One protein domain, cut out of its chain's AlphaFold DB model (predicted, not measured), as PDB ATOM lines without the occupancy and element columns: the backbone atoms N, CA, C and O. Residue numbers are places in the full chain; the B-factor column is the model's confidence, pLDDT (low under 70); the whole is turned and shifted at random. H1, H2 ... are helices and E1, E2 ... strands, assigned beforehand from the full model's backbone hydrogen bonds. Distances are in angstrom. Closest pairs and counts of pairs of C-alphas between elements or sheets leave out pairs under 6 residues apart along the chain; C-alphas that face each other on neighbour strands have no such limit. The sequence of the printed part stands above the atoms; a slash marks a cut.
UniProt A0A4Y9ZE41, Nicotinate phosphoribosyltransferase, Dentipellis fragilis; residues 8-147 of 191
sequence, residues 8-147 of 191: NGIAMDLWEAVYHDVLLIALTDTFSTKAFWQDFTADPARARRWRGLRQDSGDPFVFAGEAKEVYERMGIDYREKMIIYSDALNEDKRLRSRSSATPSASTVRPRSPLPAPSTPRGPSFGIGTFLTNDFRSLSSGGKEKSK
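What this domain is: This is residues 8 to 147 of the 191 residues of the protein "Nicotinate phosphoribosyltransferase" of Dentipellis fragilis (UniProt A0A4Y9ZE41). A small wall of three short parallel strands, E1, E2 and E3, is covered on one face by H4, with H5 staggered beside the first residues of H4 and H1, H2 and H3 grouped at the end away from H5. Residues 110 to 116 stick out from this body as a loop, and a tail of H6 and residues 133 to 147 makes much of the length. The 140 printed residues hold six named helices and three named strands, in the order H1 E1 H2 H3 E2 H4 E3 H5 H6, with the sheet in the order E1, E2, E3. The class is mostly helix, with 67 of the 140 residues in named elements. The whole is only just loose, close to compact, with a radius of gyration of the C-alphas of 17.6 A, and elongated, spanning 58 by 34 by 29 A.

Where its parts are: E1 is residues 25 to 27, E2 residues 52 to 55 and E3 residues 82 to 85. H4, residues 60 to 73, is 19.9 A long and begins at C-alpha 60 (131.964, 123.878, 127.193). H5, residues 91 to 101, measures 15.6 A, H1, residues 8 to 18, 15.5 A, and H2, residues 33 to 42, 14.2 A. C-alpha 8 is at (116.333, 125.839, 140.101). H3 is residues 44 to 49 and H6 residues 129 to 132, ending at C-alpha 132 (120.289, 113.924, 111.155).

How they stand to each other: E1 and E2 are parallel at 32 degrees, with N 26 and O 52 3.0 A apart, within hydrogen-bond range. E2 and E3 are parallel at 18 degrees, with N 55 and O 84 within range at 2.8 A. E1, H2 H3, E2 and E2, H4, E3 are strand-helix-strand units, parallel neighbour strands with helices between, each with a right-handed crossover. H4 is on the sheet at a height of 10.8 A, over E2 and E3, and runs along the strands. H1, H2 and H5 only graze the sheet; H3 is not on it. H4, with residues 60 to 64 alone, touches H5, closest at the C-alphas of Phe 61 and Ser 100, 6.4 A. H1 touches H2 at a steep tilt of 65 degrees, closest at the C-alphas of Gly 9 and Asp 39, 5.2 A. H2 and H3 only just touch, with 3 pairs of C-alphas within 8 A, and only at the corner, closest at the C-alphas of Phe 40 and Ala 47, 6.4 A. H6 touches no helix. Every O i to N i+4 pair is within range in H1, H3 and H4; H2 has 3 of 6, H5 has 6 of 7, and H6 is too short for such a pair.

The domain as a whole: The C-alphas of Gly 75 and Ser 139, the two farthest apart, are 58.1 A apart. The printed part has no cut. The link from H5 to H6 is long, 27 residues, and its residues 124 to 125 pair in parallel with 84 to 85 of E3. Residue 91 and residues 93 to 122 have pLDDT under 70; the mean of the printed part is 83.3.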
ATOM      1  N   ASN A   8     115.551 127.008 140.506       96.56
ATOM      2  CA  ASN A   8     116.333 125.839 140.101       96.56
ATOM      3  C   ASN A   8     116.230 124.737 141.158       96.56
ATOM      4  O   ASN A   8     115.908 123.600 140.823       96.56
ATOM      5  N   GLY A   9     116.433 125.084 142.434       96.00
ATOM      6  CA  GLY A   9     116.294 124.136 143.541       96.00
ATOM      7  C   GLY A   9     114.896 123.517 143.604       96.00
ATOM      8  O   GLY A   9     114.763 122.297 143.631       96.00
ATOM      9  N   ILE A  10     113.853 124.348 143.513       96.31
ATOM     10  CA  ILE A  10     112.454 123.897 143.508       96.31
ATOM     11  C   ILE A  10     112.175 122.974 142.316       96.31
ATOM     12  O   ILE A  10     111.506 121.956 142.480       96.31
ATOM     13  N   ALA A  11     112.665 123.305 141.117       96.56
ATOM     14  CA  ALA A  11     112.476 122.461 139.939       96.56
ATOM     15  C   ALA A  11     113.131 121.082 140.114       96.56
ATOM     16  O   ALA A  11     112.538 120.075 139.732       96.56
ATOM     17  N   MET A  12     114.316 121.029 140.727       96.38
ATOM     18  CA  MET A  12     115.010 119.777 141.036       96.38
ATOM     19  C   MET A  12     114.250 118.951 142.076       96.38
ATOM     20  O   MET A  12     114.056 117.755 141.869       96.38
ATOM     21  N   ASP A  13     113.755 119.581 143.142       95.00
ATOM     22  CA  ASP A  13     112.987 118.894 144.185       95.00
ATOM     23  C   ASP A  13     111.667 118.332 143.631       95.00
ATOM     24  O   ASP A  13     111.293 117.197 143.926       95.00
ATOM     25  N   LEU A  14     110.977 119.094 142.773       95.94
ATOM     26  CA  LEU A  14     109.775 118.625 142.077       95.94
ATOM     27  C   LEU A  14     110.088 117.474 141.114       95.94
ATOM     28  O   LEU A  14     109.303 116.534 141.018       95.94
ATOM     29  N   TRP A  15     111.229 117.522 140.421       96.69
ATOM     30  CA  TRP A  15     111.661 116.435 139.546       96.69
ATOM     31  C   TRP A  15     111.918 115.144 140.333       96.69
ATOM     32  O   TRP A  15     111.422 114.088 139.945       96.69
ATOM     33  N   GLU A  16     112.629 115.229 141.462       94.25
ATOM     34  CA  GLU A  16     112.878 114.096 142.367       94.25
ATOM     35  C   GLU A  16     111.581 113.531 142.971       94.25
ATOM     36  O   GLU A  16     111.454 112.319 143.140       94.25
ATOM     37  N   ALA A  17     110.606 114.393 143.273       94.50
ATOM     38  CA  ALA A  17     109.319 113.978 143.825       94.50
ATOM     39  C   ALA A  17     108.445 113.210 142.818       94.50
ATOM     40  O   ALA A  17     107.633 112.385 143.229       94.50
ATOM     41  N   VAL A  18     108.592 113.485 141.518       96.31
ATOM     42  CA  VAL A  18     107.807 112.840 140.451       96.31
ATOM     43  C   VAL A  18     108.497 111.586 139.918       96.31
ATOM     44  O   VAL A  18     107.832 110.589 139.638       96.31
ATOM     45  N   TYR A  19     109.819 111.627 139.746       92.69
ATOM     46  CA  TYR A  19     110.573 110.565 139.088       92.69
ATOM     47  C   TYR A  19     111.511 109.855 140.062       92.69
ATOM     48  O   TYR A  19     112.610 110.324 140.359       92.69
ATOM     49  N   HIS A  20     111.093 108.674 140.510       85.50
ATOM     50  CA  HIS A  20     111.906 107.791 141.343       85.50
ATOM     51  C   HIS A  20     112.852 106.936 140.482       85.50
ATOM     52  O   HIS A  20     112.499 106.540 139.373       85.50
ATOM     53  N   ASP A  21     114.061 106.667 140.983       81.69
ATOM     54  CA  ASP A  21     115.068 105.787 140.362       81.69
ATOM     55  C   ASP A  21     115.498 106.140 138.921       81.69
ATOM     56  O   ASP A  21     116.010 105.299 138.177       81.69
ATOM     57  N   VAL A  22     115.352 107.407 138.515       86.81
ATOM     58  CA  VAL A  22     115.797 107.891 137.197       86.81
ATOM     59  C   VAL A  22     117.214 108.465 137.216       86.81
ATOM     60  O   VAL A  22     117.781 108.823 138.250       86.81
ATOM     61  N   LEU A  23     117.800 108.612 136.024       82.38
ATOM     62  CA  LEU A  23     119.068 109.312 135.857       82.38
ATOM     63  C   LEU A  23     118.874 110.828 136.052       82.38
ATOM     64  O   LEU A  23     118.380 111.522 135.168       82.38
ATOM     65  N   LEU A  24     119.302 111.341 137.204       92.75
ATOM     66  CA  LEU A  24     119.238 112.762 137.553       92.75
ATOM     67  C   LEU A  24     120.362 113.570 136.875       92.75
ATOM     68  O   LEU A  24     121.496 113.582 137.363       92.75
ATOM     69  N   ILE A  25     120.048 114.244 135.764       95.00
ATOM     70  CA  ILE A  25     120.949 115.163 135.043       95.00
ATOM     71  C   ILE A  25     120.359 116.573 135.064       95.00
ATOM     72  O   ILE A  25     119.279 116.791 134.519       95.00
ATOM     73  N   ALA A  26     121.066 117.534 135.659       96.69
ATOM     74  CA  ALA A  26     120.571 118.903 135.778       96.69
ATOM     75  C   ALA A  26     120.877 119.726 134.520       96.69
ATOM     76  O   ALA A  26     122.000 119.691 134.015       96.69
ATOM     77  N   LEU A  27     119.899 120.496 134.043       97.56
ATOM     78  CA  LEU A  27     120.104 121.538 133.036       97.56
ATOM     79  C   LEU A  27     120.378 122.865 133.749       97.56
ATOM     80  O   LEU A  27     119.521 123.353 134.482       97.56
ATOM     81  N   THR A  28     121.566 123.428 133.553       97.25
ATOM     82  CA  THR A  28     122.088 124.496 134.421       97.25
ATOM     83  C   THR A  28     121.844 125.904 133.888       97.25
ATOM     84  O   THR A  28     121.846 126.860 134.652       97.25
ATOM     85  N   ASP A  29     121.613 126.064 132.586       96.69
ATOM     86  CA  ASP A  29     121.705 127.363 131.915       96.69
ATOM     87  C   ASP A  29     120.362 128.105 131.786       96.69
ATOM     88  O   ASP A  29     120.315 129.195 131.222       96.69
ATOM     89  N   THR A  30     119.247 127.581 132.309       97.06
ATOM     90  CA  THR A  30     117.915 128.204 132.138       97.06
ATOM     91  C   THR A  30     117.907 129.684 132.540       97.06
ATOM     92  O   THR A  30     117.482 130.541 131.758       97.06
ATOM     93  N   PHE A  31     118.459 129.999 133.715       97.06
ATOM     94  CA  PHE A  31     118.642 131.366 134.222       97.06
ATOM     95  C   PHE A  31     120.123 131.766 134.318       97.06
ATOM     96  O   PHE A  31     120.461 132.648 135.103       97.06
ATOM     97  N   SER A  32     120.987 131.149 133.503       96.88
ATOM     98  CA  SER A  32     122.451 131.045 133.648       96.88
ATOM     99  C   SER A  32     122.911 130.020 134.687       96.88
ATOM    100  O   SER A  32     122.310 129.842 135.748       96.88
ATOM    101  N   THR A  33     124.050 129.409 134.396       97.12
ATOM    102  CA  THR A  33     124.758 128.465 135.251       97.12
ATOM    103  C   THR A  33     125.208 129.128 136.561       97.12
ATOM    104  O   THR A  33     125.128 128.512 137.623       97.12
ATOM    105  N   LYS A  34     125.544 130.430 136.543       95.75
ATOM    106  CA  LYS A  34     125.812 131.214 137.765       95.75
ATOM    107  C   LYS A  34     124.612 131.239 138.717       95.75
ATOM    108  O   LYS A  34     124.797 131.073 139.921       95.75
ATOM    109  N   ALA A  35     123.398 131.445 138.200       96.56
ATOM    110  CA  ALA A  35     122.180 131.409 139.011       96.56
ATOM    111  C   ALA A  35     121.900 129.993 139.538       96.56
ATOM    112  O   ALA A  35     121.534 129.822 140.698       96.56
ATOM    113  N   PHE A  36     122.128 128.969 138.711       97.81
ATOM    114  CA  PHE A  36     121.971 127.571 139.111       97.81
ATOM    115  C   PHE A  36     122.893 127.182 140.275       97.81
ATOM    116  O   PHE A  36     122.446 126.518 141.213       97.81
ATOM    117  N   TRP A  37     124.150 127.642 140.277       96.62
ATOM    118  CA  TRP A  37     125.082 127.362 141.373       96.62
ATOM    119  C   TRP A  37     124.591 127.853 142.734       96.62
ATOM    120  O   TRP A  37     124.868 127.182 143.728       96.62
ATOM    121  N   GLN A  38     123.840 128.957 142.801       94.62
ATOM    122  CA  GLN A  38     123.334 129.498 144.069       94.62
ATOM    123  C   GLN A  38     122.443 128.476 144.791       94.62
ATOM    124  O   GLN A  38     122.651 128.200 145.969       94.62
ATOM    125  N   ASP A  39     121.527 127.838 144.060       95.06
ATOM    126  CA  ASP A  39     120.636 126.817 144.619       95.06
ATOM    127  C   ASP A  39     121.315 125.452 144.762       95.06
ATOM    128  O   ASP A  39     121.033 124.698 145.696       95.06
ATOM    129  N   PHE A  40     122.193 125.101 143.820       95.75
ATOM    130  CA  PHE A  40     122.837 123.790 143.798       95.75
ATOM    131  C   PHE A  40     123.851 123.625 144.933       95.75
ATOM    132  O   PHE A  40     123.914 122.572 145.562       95.75
ATOM    133  N   THR A  41     124.626 124.675 145.223       95.00
ATOM    134  CA  THR A  41     125.638 124.664 146.291       95.00
ATOM    135  C   THR A  41     125.047 124.792 147.690       95.00
ATOM    136  O   THR A  41     125.652 124.307 148.645       95.00
ATOM    137  N   ALA A  42     123.848 125.372 147.811       94.19
ATOM    138  CA  ALA A  42     123.117 125.471 149.071       94.19
ATOM    139  C   ALA A  42     122.648 124.105 149.616       94.19
ATOM    140  O   ALA A  42     122.398 123.989 150.814       94.19
ATOM    141  N   ASP A  43     122.566 123.065 148.773       94.38
ATOM    142  CA  ASP A  43     122.211 121.698 149.180       94.38
ATOM    143  C   ASP A  43     123.243 120.659 148.684       94.38
ATOM    144  O   ASP A  43     123.097 120.053 147.613       94.38
ATOM    145  N   PRO A  44     124.284 120.370 149.489       92.44
ATOM    146  CA  PRO A  44     125.259 119.336 149.164       92.44
ATOM    147  C   PRO A  44     124.681 117.922 149.059       92.44
ATOM    148  O   PRO A  44     125.275 117.069 148.396       92.44
ATOM    149  N   ALA A  45     123.548 117.627 149.704       92.94
ATOM    150  CA  ALA A  45     122.907 116.325 149.570       92.94
ATOM    151  C   ALA A  45     122.280 116.182 148.177       92.94
ATOM    152  O   ALA A  45     122.492 115.154 147.528       92.94
ATOM    153  N   ARG A  46     121.611 117.227 147.670       93.12
ATOM    154  CA  ARG A  46     121.132 117.290 146.279       93.12
ATOM    155  C   ARG A  46     122.289 117.110 145.303       93.12
ATOM    156  O   ARG A  46     122.243 116.220 144.455       93.12
ATOM    157  N   ALA A  47     123.381 117.851 145.475       92.56
ATOM    158  CA  ALA A  47     124.542 117.722 144.597       92.56
ATOM    159  C   ALA A  47     125.169 116.317 144.601       92.56
ATOM    160  O   ALA A  47     125.708 115.878 143.584       92.56
ATOM    161  N   ARG A  48     125.073 115.559 145.703       91.94
ATOM    162  CA  ARG A  48     125.478 114.142 145.741       91.94
ATOM    163  C   ARG A  48     124.506 113.233 144.987       91.94
ATOM    164  O   ARG A  48     124.979 112.396 144.218       91.94
ATOM    165  N   ARG A  49     123.191 113.421 145.151       91.75
ATOM    166  CA  ARG A  49     122.154 112.614 144.474       91.75
ATOM    167  C   ARG A  49     122.166 112.797 142.953       91.75
ATOM    168  O   ARG A  49     122.109 111.810 142.218       91.75
ATOM    169  N   TRP A  50     122.301 114.033 142.470       93.81
ATOM    170  CA  TRP A  50     122.320 114.327 141.034       93.81
ATOM    171  C   TRP A  50     123.598 113.795 140.377       93.81
ATOM    172  O   TRP A  50     124.714 114.033 140.841       93.81
ATOM    173  N   ARG A  51     123.448 113.010 139.305       90.25
ATOM    174  CA  ARG A  51     124.532 112.213 138.700       90.25
ATOM    175  C   ARG A  51     125.329 112.976 137.654       90.25
ATOM    176  O   ARG A  51     126.434 112.555 137.313       90.25
ATOM    177  N   GLY A  52     124.797 114.076 137.144       92.19
ATOM    178  CA  GLY A  52     125.486 114.862 136.142       92.19
ATOM    179  C   GLY A  52     124.802 116.167 135.802       92.19
ATOM    180  O   GLY A  52     123.751 116.510 136.342       92.19
ATOM    181  N   LEU A  53     125.432 116.877 134.878       95.56
ATOM    182  CA  LEU A  53     125.025 118.186 134.397       95.56
ATOM    183  C   LEU A  53     124.937 118.151 132.871       95.56
ATOM    184  O   LEU A  53     125.710 117.442 132.223       95.56
ATOM    185  N   ARG A  54     124.019 118.918 132.287       96.19
ATOM    186  CA  ARG A  54     123.922 119.123 130.843       96.19
ATOM    187  C   ARG A  54     124.370 120.538 130.498       96.19
ATOM    188  O   ARG A  54     123.755 121.498 130.949       96.19
ATOM    189  N   GLN A  55     125.405 120.634 129.670       94.62
ATOM    190  CA  GLN A  55     125.877 121.879 129.079       94.62
ATOM    191  C   GLN A  55     125.145 122.109 127.756       94.62
ATOM    192  O   GLN A  55     125.235 121.289 126.839       94.62
ATOM    193  N   ASP A  56     124.402 123.214 127.682       93.94
ATOM    194  CA  ASP A  56     123.483 123.517 126.574       93.94
ATOM    195  C   ASP A  56     123.623 124.952 126.031       93.94
ATOM    196  O   ASP A  56     122.905 125.348 125.115       93.94
ATOM    197  N   SER A  57     124.545 125.738 126.592       92.31
ATOM    198  CA  SER A  57     124.994 127.031 126.067       92.31
ATOM    199  C   SER A  57     126.344 127.433 126.677       92.31
ATOM    200  O   SER A  57     126.838 126.780 127.600       92.31
ATOM    201  N   GLY A  58     126.964 128.489 126.143       89.38
ATOM    202  CA  GLY A  58     128.263 128.980 126.608       89.38
ATOM    203  C   GLY A  58     129.452 128.130 126.143       89.38
ATOM    204  O   GLY A  58     129.322 127.249 125.292       89.38
ATOM    205  N   ASP A  59     130.637 128.417 126.687       88.44
ATOM    206  CA  ASP A  59     131.856 127.668 126.368       88.44
ATOM    207  C   ASP A  59     131.907 126.348 127.172       88.44
ATOM    208  O   ASP A  59     131.966 126.382 128.408       88.44
ATOM    209  N   PRO A  60     131.931 125.171 126.511       87.88
ATOM    210  CA  PRO A  60     131.964 123.878 127.193       87.88
ATOM    211  C   PRO A  60     133.219 123.654 128.053       87.88
ATOM    212  O   PRO A  60     133.178 122.846 128.983       87.88
ATOM    213  N   PHE A  61     134.334 124.328 127.754       83.94
ATOM    214  CA  PHE A  61     135.577 124.238 128.522       83.94
ATOM    215  C   PHE A  61     135.496 125.016 129.826       83.94
ATOM    216  O   PHE A  61     135.854 124.483 130.877       83.94
ATOM    217  N   VAL A  62     134.986 126.246 129.751       89.75
ATOM    218  CA  VAL A  62     134.740 127.086 130.928       89.75
ATOM    219  C   VAL A  62     133.744 126.382 131.843       89.75
ATOM    220  O   VAL A  62     134.040 126.166 133.013       89.75
ATOM    221  N   PHE A  63     132.635 125.891 131.279       92.94
ATOM    222  CA  PHE A  63     131.626 125.144 132.026       92.94
ATOM    223  C   PHE A  63     132.208 123.933 132.773       92.94
ATOM    224  O   PHE A  63     131.910 123.716 133.947       92.94
ATOM    225  N   ALA A  64     133.050 123.131 132.112       90.50
ATOM    226  CA  ALA A  64     133.655 121.954 132.734       90.50
ATOM    227  C   ALA A  64     134.629 122.320 133.868       90.50
ATOM    228  O   ALA A  64     134.651 121.637 134.894       90.50
ATOM    229  N   GLY A  65     135.410 123.393 133.690       91.38
ATOM    230  CA  GLY A  65     136.296 123.929 134.725       91.38
ATOM    231  C   GLY A  65     135.517 124.415 135.946       91.38
ATOM    232  O   GLY A  65     135.791 123.978 137.062       91.38
ATOM    233  N   GLU A  66     134.479 125.221 135.731       94.25
ATOM    234  CA  GLU A  66     133.619 125.723 136.807       94.25
ATOM    235  C   GLU A  66     132.905 124.591 137.552       94.25
ATOM    236  O   GLU A  66     132.888 124.569 138.783       94.25
ATOM    237  N   ALA A  67     132.345 123.615 136.828       94.44
ATOM    238  CA  ALA A  67     131.682 122.468 137.439       94.44
ATOM    239  C   ALA A  67     132.645 121.672 138.331       94.44
ATOM    240  O   ALA A  67     132.277 121.281 139.442       94.44
ATOM    241  N   LYS A  68     133.888 121.460 137.876       93.31
ATOM    242  CA  LYS A  68     134.938 120.821 138.675       93.31
ATOM    243  C   LYS A  68     135.190 121.600 139.969       93.31
ATOM    244  O   LYS A  68     135.119 121.007 141.043       93.31
ATOM    245  N   GLU A  69     135.425 122.906 139.880       95.12
ATOM    246  CA  GLU A  69     135.689 123.757 141.048       95.12
ATOM    247  C   GLU A  69     134.508 123.794 142.029       95.12
ATOM    248  O   GLU A  69     134.696 123.814 143.245       95.12
ATOM    249  N   VAL A  70     133.272 123.802 141.526       95.69
ATOM    250  CA  VAL A  70     132.062 123.720 142.356       95.69
ATOM    251  C   VAL A  70     132.020 122.397 143.119       95.69
ATOM    252  O   VAL A  70     131.876 122.416 144.341       95.69
ATOM    253  N   TYR A  71     132.195 121.256 142.446       94.88
ATOM    254  CA  TYR A  71     132.191 119.953 143.117       94.88
ATOM    255  C   TYR A  71     133.330 119.814 144.133       94.88
ATOM    256  O   TYR A  71     133.085 119.362 145.253       94.88
ATOM    257  N   GLU A  72     134.541 120.261 143.790       94.19
ATOM    258  CA  GLU A  72     135.696 120.238 144.696       94.19
ATOM    259  C   GLU A  72     135.435 121.081 145.955       94.19
ATOM    260  O   GLU A  72     135.651 120.596 147.067       94.19
ATOM    261  N   ARG A  73     134.869 122.290 145.816       95.06
ATOM    262  CA  ARG A  73     134.479 123.134 146.963       95.06
ATOM    263  C   ARG A  73     133.408 122.498 147.849       95.06
ATOM    264  O   ARG A  73     133.379 122.758 149.047       95.06
ATOM    265  N   MET A  74     132.540 121.664 147.282       94.38
ATOM    266  CA  MET A  74     131.501 120.938 148.019       94.38
ATOM    267  C   MET A  74     132.000 119.617 148.634       94.38
ATOM    268  O   MET A  74     131.220 118.910 149.278       94.38
ATOM    269  N   GLY A  75     133.273 119.254 148.430       93.88
ATOM    270  CA  GLY A  75     133.835 117.979 148.878       93.88
ATOM    271  C   GLY A  75     133.240 116.769 148.150       93.88
ATOM    272  O   GLY A  75     133.073 115.706 148.749       93.88
ATOM    273  N   ILE A  76     132.851 116.939 146.885       92.19
ATOM    274  CA  ILE A  76     132.285 115.894 146.026       92.19
ATOM    275  C   ILE A  76     133.330 115.528 144.968       92.19
ATOM    276  O   ILE A  76     133.863 116.409 144.296       92.19
ATOM    277  N   ASP A  77     133.607 114.234 144.778       89.56
ATOM    278  CA  ASP A  77     134.492 113.807 143.691       89.56
ATOM    279  C   ASP A  77     133.792 114.005 142.339       89.56
ATOM    280  O   ASP A  77     132.877 113.268 141.959       89.56
ATOM    281  N   TYR A  78     134.234 115.017 141.589       88.25
ATOM    282  CA  TYR A  78     133.692 115.339 140.270       88.25
ATOM    283  C   TYR A  78     133.838 114.181 139.267       88.25
ATOM    284  O   TYR A  78     133.099 114.138 138.287       88.25
ATOM    285  N   ARG A  79     134.746 113.220 139.501       86.56
ATOM    286  CA  ARG A  79     134.952 112.044 138.627       86.56
ATOM    287  C   ARG A  79     133.799 111.043 138.683       86.56
ATOM    288  O   ARG A  79     133.638 110.237 137.765       86.56
ATOM    289  N   GLU A  80     132.993 111.095 139.739       86.75
ATOM    290  CA  GLU A  80     131.763 110.307 139.862       86.75
ATOM    291  C   GLU A  80     130.591 110.924 139.086       86.75
ATOM    292  O   GLU A  80     129.559 110.273 138.869       86.75
ATOM    293  N   LYS A  81     130.743 112.188 138.676       88.44
ATOM    294  CA  LYS A  81     129.749 112.966 137.941       88.44
ATOM    295  C   LYS A  81     130.007 112.883 136.445       88.44
ATOM    296  O   LYS A  81     131.120 112.625 135.997       88.44
ATOM    297  N   MET A  82     128.960 113.111 135.662       89.81
ATOM    298  CA  MET A  82     129.059 113.206 134.206       89.81
ATOM    299  C   MET A  82     128.636 114.581 133.702       89.81
ATOM    300  O   MET A  82     127.716 115.190 134.244       89.81
ATOM    301  N   ILE A  83     129.264 115.031 132.619       91.94
ATOM    302  CA  ILE A  83     128.792 116.172 131.834       91.94
ATOM    303  C   ILE A  83     128.267 115.648 130.499       91.94
ATOM    304  O   ILE A  83     128.925 114.852 129.821       91.94
ATOM    305  N   ILE A  84     127.060 116.079 130.142       92.50
ATOM    306  CA  ILE A  84     126.466 115.875 128.825       92.50
ATOM    307  C   ILE A  84     126.617 117.178 128.048       92.50
ATOM    308  O   ILE A  84     125.989 118.172 128.397       92.50
ATOM    309  N   TYR A  85     127.421 117.166 126.992       92.00
ATOM    310  CA  TYR A  85     127.525 118.289 126.063       92.00
ATOM    311  C   TYR A  85     126.451 118.140 124.987       92.00
ATOM    312  O   TYR A  85     126.396 117.097 124.327       92.00
ATOM    313  N   SER A  86     125.594 119.142 124.802       91.25
ATOM    314  CA  SER A  86     124.534 119.112 123.779       91.25
ATOM    315  C   SER A  86     124.478 120.343 122.875       91.25
ATOM    316  O   SER A  86     123.733 120.328 121.894       91.25
ATOM    317  N   ASP A  87     125.289 121.374 123.128       86.88
ATOM    318  CA  ASP A  87     125.252 122.606 122.336       86.88
ATOM    319  C   ASP A  87     125.930 122.466 120.958       86.88
ATOM    320  O   ASP A  87     127.157 122.547 120.817       86.88
ATOM    321  N   ALA A  88     125.101 122.270 119.923       72.81
ATOM    322  CA  ALA A  88     125.460 122.352 118.503       72.81
ATOM    323  C   ALA A  88     126.819 121.702 118.177       72.81
ATOM    324  O   ALA A  88     127.717 122.328 117.591       72.81
ATOM    325  N   LEU A  89     126.978 120.453 118.618       74.94
ATOM    326  CA  LEU A  89     128.210 119.694 118.469       74.94
ATOM    327  C   LEU A  89     128.417 119.234 117.024       74.94
ATOM    328  O   LEU A  89     127.509 118.713 116.376       74.94
ATOM    329  N   ASN A  90     129.652 119.379 116.560       71.69
ATOM    330  CA  ASN A  90     130.208 118.691 115.399       71.69
ATOM    331  C   ASN A  90     131.387 117.812 115.864       71.69
ATOM    332  O   ASN A  90     131.722 117.800 117.055       71.69
ATOM    333  N   GLU A  91     132.012 117.066 114.953       69.25
ATOM    334  CA  GLU A  91     133.133 116.179 115.301       69.25
ATOM    335  C   GLU A  91     134.289 116.917 115.989       69.25
ATOM    336  O   GLU A  91     134.769 116.462 117.030       69.25
ATOM    337  N   ASP A  92     134.665 118.098 115.494       70.81
ATOM    338  CA  ASP A  92     135.745 118.902 116.073       70.81
ATOM    339  C   ASP A  92     135.443 119.338 117.508       70.81
ATOM    340  O   ASP A  92     136.276 119.178 118.402       70.81
ATOM    341  N   LYS A  93     134.235 119.862 117.754       67.88
ATOM    342  CA  LYS A  93     133.788 120.255 119.096       67.88
ATOM    343  C   LYS A  93     133.748 119.053 120.032       67.88
ATOM    344  O   LYS A  93     134.205 119.156 121.164       67.88
ATOM    345  N   ARG A  94     133.272 117.898 119.558       65.94
ATOM    346  CA  ARG A  94     133.251 116.660 120.348       65.94
ATOM    347  C   ARG A  94     134.658 116.241 120.778       65.94
ATOM    348  O   ARG A  94     134.863 115.925 121.948       65.94
ATOM    349  N   LEU A  95     135.614 116.217 119.847       66.94
ATOM    350  CA  LEU A  95     137.005 115.848 120.136       66.94
ATOM    351  C   LEU A  95     137.634 116.818 121.142       66.94
ATOM    352  O   LEU A  95     138.248 116.390 122.116       66.94
ATOM    353  N   ARG A  96     137.400 118.116 120.947       66.50
ATOM    354  CA  ARG A  96     137.842 119.199 121.831       66.50
ATOM    355  C   ARG A  96     137.287 119.061 123.255       66.50
ATOM    356  O   ARG A  96     138.065 119.046 124.204       66.50
ATOM    357  N   SER A  97     135.977 118.875 123.406       63.03
ATOM    358  CA  SER A  97     135.315 118.709 124.710       63.03
ATOM    359  C   SER A  97     135.680 117.398 125.419       63.03
ATOM    360  O   SER A  97     135.667 117.326 126.645       63.03
ATOM    361  N   ARG A  98     136.043 116.340 124.679       61.09
ATOM    362  CA  ARG A  98     136.540 115.096 125.287       61.09
ATOM    363  C   ARG A  98     137.876 115.307 126.001       61.09
ATOM    364  O   ARG A  98     138.079 114.751 127.076       61.09
ATOM    365  N   SER A  99     138.768 116.101 125.414       60.75
ATOM    366  CA  SER A  99     140.098 116.363 125.974       60.75
ATOM    367  C   SER A  99     140.057 117.165 127.278       60.75
ATOM    368  O   SER A  99     140.960 117.029 128.094       60.75
ATOM    369  N   SER A 100     139.018 117.974 127.508       57.97
ATOM    370  CA  SER A 100     138.877 118.766 128.738       57.97
ATOM    371  C   SER A 100     138.153 118.059 129.872       57.97
ATOM    372  O   SER A 100     138.466 118.301 131.033       57.97
ATOM    373  N   ALA A 101     137.223 117.156 129.560       54.78
ATOM    374  CA  ALA A 101     136.485 116.408 130.574       54.78
ATOM    375  C   ALA A 101     137.321 115.306 131.262       54.78
ATOM    376  O   ALA A 101     136.871 114.728 132.249       54.78
ATOM    377  N   THR A 102     138.523 114.988 130.759       49.22
ATOM    378  CA  THR A 102     139.367 113.902 131.291       49.22
ATOM    379  C   THR A 102     140.865 114.112 131.018       49.22
ATOM    380  O   THR A 102     141.239 114.180 129.851       49.22
ATOM    381  N   PRO A 103     141.753 114.069 132.036       39.47
ATOM    382  CA  PRO A 103     143.207 113.955 131.837       39.47
ATOM    383  C   PRO A 103     143.656 112.574 131.312       39.47
ATOM    384  O   PRO A 103     144.794 112.411 130.890       39.47
ATOM    385  N   SER A 104     142.784 111.560 131.354       38.06
ATOM    386  CA  SER A 104     143.075 110.193 130.904       38.06
ATOM    387  C   SER A 104     141.790 109.511 130.425       38.06
ATOM    388  O   SER A 104     141.034 108.954 131.215       38.06
ATOM    389  N   ALA A 105     141.485 109.593 129.130       41.16
ATOM    390  CA  ALA A 105     140.390 108.829 128.522       41.16
ATOM    391  C   ALA A 105     140.786 108.276 127.151       41.16
ATOM    392  O   ALA A 105     140.127 108.539 126.137       41.16
ATOM    393  N   SER A 106     141.854 107.471 127.131       32.50
ATOM    394  CA  SER A 106     142.196 106.625 125.981       32.50
ATOM    395  C   SER A 106     141.323 105.365 125.877       32.50
ATOM    396  O   SER A 106     141.394 104.654 124.881       32.50
ATOM    397  N   THR A 107     140.454 105.068 126.846       37.53
ATOM    398  CA  THR A 107     139.713 103.802 126.820       37.53
ATOM    399  C   THR A 107     138.402 103.930 126.044       37.53
ATOM    400  O   THR A 107     137.435 104.561 126.474       37.53
ATOM    401  N   VAL A 108     138.372 103.302 124.869       37.38
ATOM    402  CA  VAL A 108     137.149 102.879 124.175       37.38
ATOM    403  C   VAL A 108     136.297 102.067 125.157       37.38
ATOM    404  O   VAL A 108     136.749 101.054 125.685       37.38
ATOM    405  N   ARG A 109     135.068 102.516 125.440       47.47
ATOM    406  CA  ARG A 109     134.134 101.794 126.318       47.47
ATOM    407  C   ARG A 109     133.422 100.673 125.544       47.47
ATOM    408  O   ARG A 109     132.868 100.958 124.482       47.47
ATOM    409  N   PRO A 110     133.365  99.434 126.066       36.72
ATOM    410  CA  PRO A 110     132.566  98.365 125.473       36.72
ATOM    411  C   PRO A 110     131.057  98.573 125.719       36.72
ATOM    412  O   PRO A 110     130.648  99.190 126.702       36.72
ATOM    413  N   ARG A 111     130.237  98.020 124.815       38.81
ATOM    414  CA  ARG A 111     128.757  98.081 124.716       38.81
ATOM    415  C   ARG A 111     127.974  97.342 125.837       38.81
ATOM    416  O   ARG A 111     126.871  96.869 125.592       38.81
ATOM    417  N   SER A 112     128.521  97.211 127.046       39.41
ATOM    418  CA  SER A 112     127.891  96.463 128.160       39.41
ATOM    419  C   SER A 112     126.995  97.361 129.045       39.41
ATOM    420  O   SER A 112     127.171  98.583 128.991       39.41
ATOM    421  N   PRO A 113     126.034  96.818 129.834       47.22
ATOM    422  CA  PRO A 113     125.022  97.617 130.521       47.22
ATOM    423  C   PRO A 113     125.634  98.509 131.606       47.22
ATOM    424  O   PRO A 113     126.806  98.369 131.961       47.22
ATOM    425  N   LEU A 114     124.820  99.472 132.061       45.62
ATOM    426  CA  LEU A 114     125.179 100.578 132.952       45.62
ATOM    427  C   LEU A 114     126.288 100.196 133.951       45.62
ATOM    428  O   LEU A 114     126.110  99.289 134.761       45.62
ATOM    429  N   PRO A 115     127.437 100.884 133.899       46.78
ATOM    430  CA  PRO A 115     128.578 100.569 134.742       46.78
ATOM    431  C   PRO A 115     128.231 100.818 136.221       46.78
ATOM    432  O   PRO A 115     127.415 101.696 136.536       46.78
ATOM    433  N   ALA A 116     128.879 100.065 137.117       50.78
ATOM    434  CA  ALA A 116     128.705 100.164 138.564       50.78
ATOM    435  C   ALA A 116     128.807 101.625 139.065       50.78
ATOM    436  O   ALA A 116     129.462 102.462 138.426       50.78
ATOM    437  N   PRO A 117     128.176 101.975 140.202       49.69
ATOM    438  CA  PRO A 117     128.103 103.351 140.698       49.69
ATOM    439  C   PRO A 117     129.452 104.082 140.764       49.69
ATOM    440  O   PRO A 117     129.470 105.270 140.453       49.69
ATOM    441  N   SER A 118     130.532 103.353 141.066       47.88
ATOM    442  CA  SER A 118     131.913 103.817 141.276       47.88
ATOM    443  C   SER A 118     132.770 103.959 140.010       47.88
ATOM    444  O   SER A 118     133.949 104.293 140.091       47.88
ATOM    445  N   THR A 119     132.224 103.685 138.825       54.00
ATOM    446  CA  THR A 119     133.012 103.767 137.584       54.00
ATOM    447  C   THR A 119     133.027 105.207 137.066       54.00
ATOM    448  O   THR A 119     131.935 105.758 136.886       54.00
ATOM    449  N   PRO A 120     134.197 105.794 136.737       52.78
ATOM    450  CA  PRO A 120     134.267 107.121 136.132       52.78
ATOM    451  C   PRO A 120     133.352 107.207 134.908       52.78
ATOM    452  O   PRO A 120     133.470 106.421 133.953       52.78
ATOM    453  N   ARG A 121     132.396 108.136 134.949       65.44
ATOM    454  CA  ARG A 121     131.481 108.385 133.833       65.44
ATOM    455  C   ARG A 121     132.119 109.463 132.979       65.44
ATOM    456  O   ARG A 121     131.943 110.648 133.223       65.44
ATOM    457  N   GLY A 122     132.899 109.030 131.989       67.69
ATOM    458  CA  GLY A 122     133.405 109.933 130.957       67.69
ATOM    459  C   GLY A 122     132.272 110.754 130.314       67.69
ATOM    460  O   GLY A 122     131.093 110.406 130.454       67.69
ATOM    461  N   PRO A 123     132.613 111.835 129.598       83.19
ATOM    462  CA  PRO A 123     131.624 112.749 129.038       83.19
ATOM    463  C   PRO A 123     130.675 112.049 128.057       83.19
ATOM    464  O   PRO A 123     131.060 111.107 127.358       83.19
ATOM    465  N   SER A 124     129.446 112.555 127.971       88.19
ATOM    466  CA  SER A 124     128.470 112.165 126.949       88.19
ATOM    467  C   SER A 124     128.192 113.328 125.997       88.19
ATOM    468  O   SER A 124     128.391 114.490 126.348       88.19
ATOM    469  N   PHE A 125     127.730 113.014 124.785       89.25
ATOM    470  CA  PHE A 125     127.526 113.984 123.709       89.25
ATOM    471  C   PHE A 125     126.157 113.777 123.059       89.25
ATOM    472  O   PHE A 125     125.910 112.732 122.456       89.25
ATOM    473  N   GLY A 126     125.278 114.771 123.170       91.38
ATOM    474  CA  GLY A 126     124.017 114.831 122.437       91.38
ATOM    475  C   GLY A 126     124.233 115.515 121.090       91.38
ATOM    476  O   GLY A 126     124.455 116.720 121.045       91.38
ATOM    477  N   ILE A 127     124.191 114.757 119.992       90.56
ATOM    478  CA  ILE A 127     124.455 115.280 118.644       90.56
ATOM    479  C   ILE A 127     123.163 115.217 117.822       90.56
ATOM    480  O   ILE A 127     122.686 114.134 117.499       90.56
ATOM    481  N   GLY A 128     122.591 116.386 117.520       92.69
ATOM    482  CA  GLY A 128     121.328 116.527 116.785       92.69
ATOM    483  C   GLY A 128     121.536 116.761 115.288       92.69
ATOM    484  O   GLY A 128     121.873 115.836 114.553       92.69
ATOM    485  N   THR A 129     121.367 118.015 114.850       91.50
ATOM    486  CA  THR A 129     121.372 118.445 113.437       91.50
ATOM    487  C   THR A 129     122.542 117.894 112.625       91.50
ATOM    488  O   THR A 129     122.358 117.539 111.469       91.50
ATOM    489  N   PHE A 130     123.734 117.788 113.216       90.50
ATOM    490  CA  PHE A 130     124.905 117.240 112.531       90.50
ATOM    491  C   PHE A 130     124.730 115.768 112.115       90.50
ATOM    492  O   PHE A 130     125.171 115.391 111.039       90.50
ATOM    493  N   LEU A 131     124.068 114.934 112.927       91.81
ATOM    494  CA  LEU A 131     123.828 113.530 112.567       91.81
ATOM    495  C   LEU A 131     122.632 113.360 111.631       91.81
ATOM    496  O   LEU A 131     122.634 112.461 110.797       91.81
ATOM    497  N   THR A 132     121.588 114.172 111.799       95.19
ATOM    498  CA  THR A 132     120.289 113.924 111.155       95.19
ATOM    499  C   THR A 132     119.980 114.849 109.981       95.19
ATOM    500  O   THR A 132     119.038 114.582 109.239       95.19
ATOM    501  N   ASN A 133     120.738 115.933 109.792       95.06
ATOM    502  CA  ASN A 133     120.498 116.925 108.744       95.06
ATOM    503  C   ASN A 133     121.796 117.622 108.285       95.06
ATOM    504  O   ASN A 133     121.912 118.850 108.322       95.06
ATOM    505  N   ASP A 134     122.785 116.828 107.860       94.12
ATOM    506  CA  ASP A 134     124.038 117.308 107.261       94.12
ATOM    507  C   ASP A 134     124.175 116.835 105.805       94.12
ATOM    508  O   ASP A 134     124.833 115.844 105.497       94.12
ATOM    509  N   PHE A 135     123.498 117.538 104.892       95.38
ATOM    510  CA  PHE A 135     123.412 117.171 103.475       95.38
ATOM    511  C   PHE A 135     124.110 118.183 102.558       95.38
ATOM    512  O   PHE A 135     124.314 119.352 102.898       95.38
ATOM    513  N   ARG A 136     124.440 117.747 101.338       96.81
ATOM    514  CA  ARG A 136     124.974 118.590 100.255       96.81
ATOM    515  C   ARG A 136     123.933 118.773  99.155       96.81
ATOM    516  O   ARG A 136     123.137 117.875  98.896       96.81
ATOM    517  N   SER A 137     123.926 119.941  98.518       95.56
ATOM    518  CA  SER A 137     122.959 120.265  97.468       95.56
ATOM    519  C   SER A 137     123.306 119.562  96.151       95.56
ATOM    520  O   SER A 137     124.398 119.758  95.609       95.56
ATOM    521  N   LEU A 138     122.358 118.796  95.599       95.88
ATOM    522  CA  LEU A 138     122.523 118.116  94.309       95.88
ATOM    523  C   LEU A 138     122.640 119.095  93.135       95.88
ATOM    524  O   LEU A 138     123.467 118.876  92.255       95.88
ATOM    525  N   SER A 139     121.891 120.202  93.140       95.81
ATOM    526  CA  SER A 139     121.949 121.206  92.065       95.81
ATOM    527  C   SER A 139     123.306 121.911  91.981       95.81
ATOM    528  O   SER A 139     123.683 122.389  90.917       95.81
ATOM    529  N   SER A 140     124.076 121.917  93.075       95.12
ATOM    530  CA  SER A 140     125.454 122.430  93.098       95.12
ATOM    531  C   SER A 140     126.510 121.391  92.685       95.12
ATOM    532  O   SER A 140     127.712 121.645  92.797       95.12
ATOM    533  N   GLY A 141     126.094 120.179  92.298       95.00
ATOM    534  CA  GLY A 141     127.001 119.045  92.101       95.00
ATOM    535  C   GLY A 141     127.689 118.599  93.396       95.00
ATOM    536  O   GLY A 141     128.836 118.165  93.368       95.00
ATOM    537  N   GLY A 142     127.032 118.775  94.548       94.19
ATOM    538  CA  GLY A 142     127.570 118.417  95.864       94.19
ATOM    539  C   GLY A 142     128.573 119.417  96.456       94.19
ATOM    540  O   GLY A 142     129.107 119.183  97.543       94.19
ATOM    541  N   LYS A 143     128.841 120.544  95.792       94.50
ATOM    542  CA  LYS A 143     129.818 121.539  96.265       94.50
ATOM    543  C   LYS A 143     129.304 122.336  97.461       94.50
ATOM    544  O   LYS A 143     130.059 122.600  98.396       94.50
ATOM    545  N   GLU A 144     128.018 122.660  97.467       96.06
ATOM    546  CA  GLU A 144     127.392 123.495  98.487       96.06
ATOM    547  C   GLU A 144     126.691 122.668  99.567       96.06
ATOM    548  O   GLU A 144     126.142 121.591  99.314       96.06
ATOM    549  N   LYS A 145     126.678 123.200 100.794       95.44
ATOM    550  CA  LYS A 145     125.918 122.625 101.904       95.44
ATOM    551  C   LYS A 145     124.426 122.902 101.710       95.44
ATOM    552  O   LYS A 145     124.031 124.056 101.565       95.44
ATOM    553  N   SER A 146     123.603 121.859 101.784       96.56
ATOM    554  CA  SER A 146     122.158 122.012 101.946       96.56
ATOM    555  C   SER A 146     121.898 122.420 103.394       96.56
ATOM    556  O   SER A 146     122.099 121.635 104.321       96.56
ATOM    557  N   LYS A 147     121.569 123.696 103.612       94.69
ATOM    558  CA  LYS A 147     121.395 124.238 104.962       94.69
ATOM    559  C   LYS A 147     120.111 123.684 105.573       94.69
ATOM    560  O   LYS A 147     119.032 123.866 105.016       94.69
TER     561      LYS A 147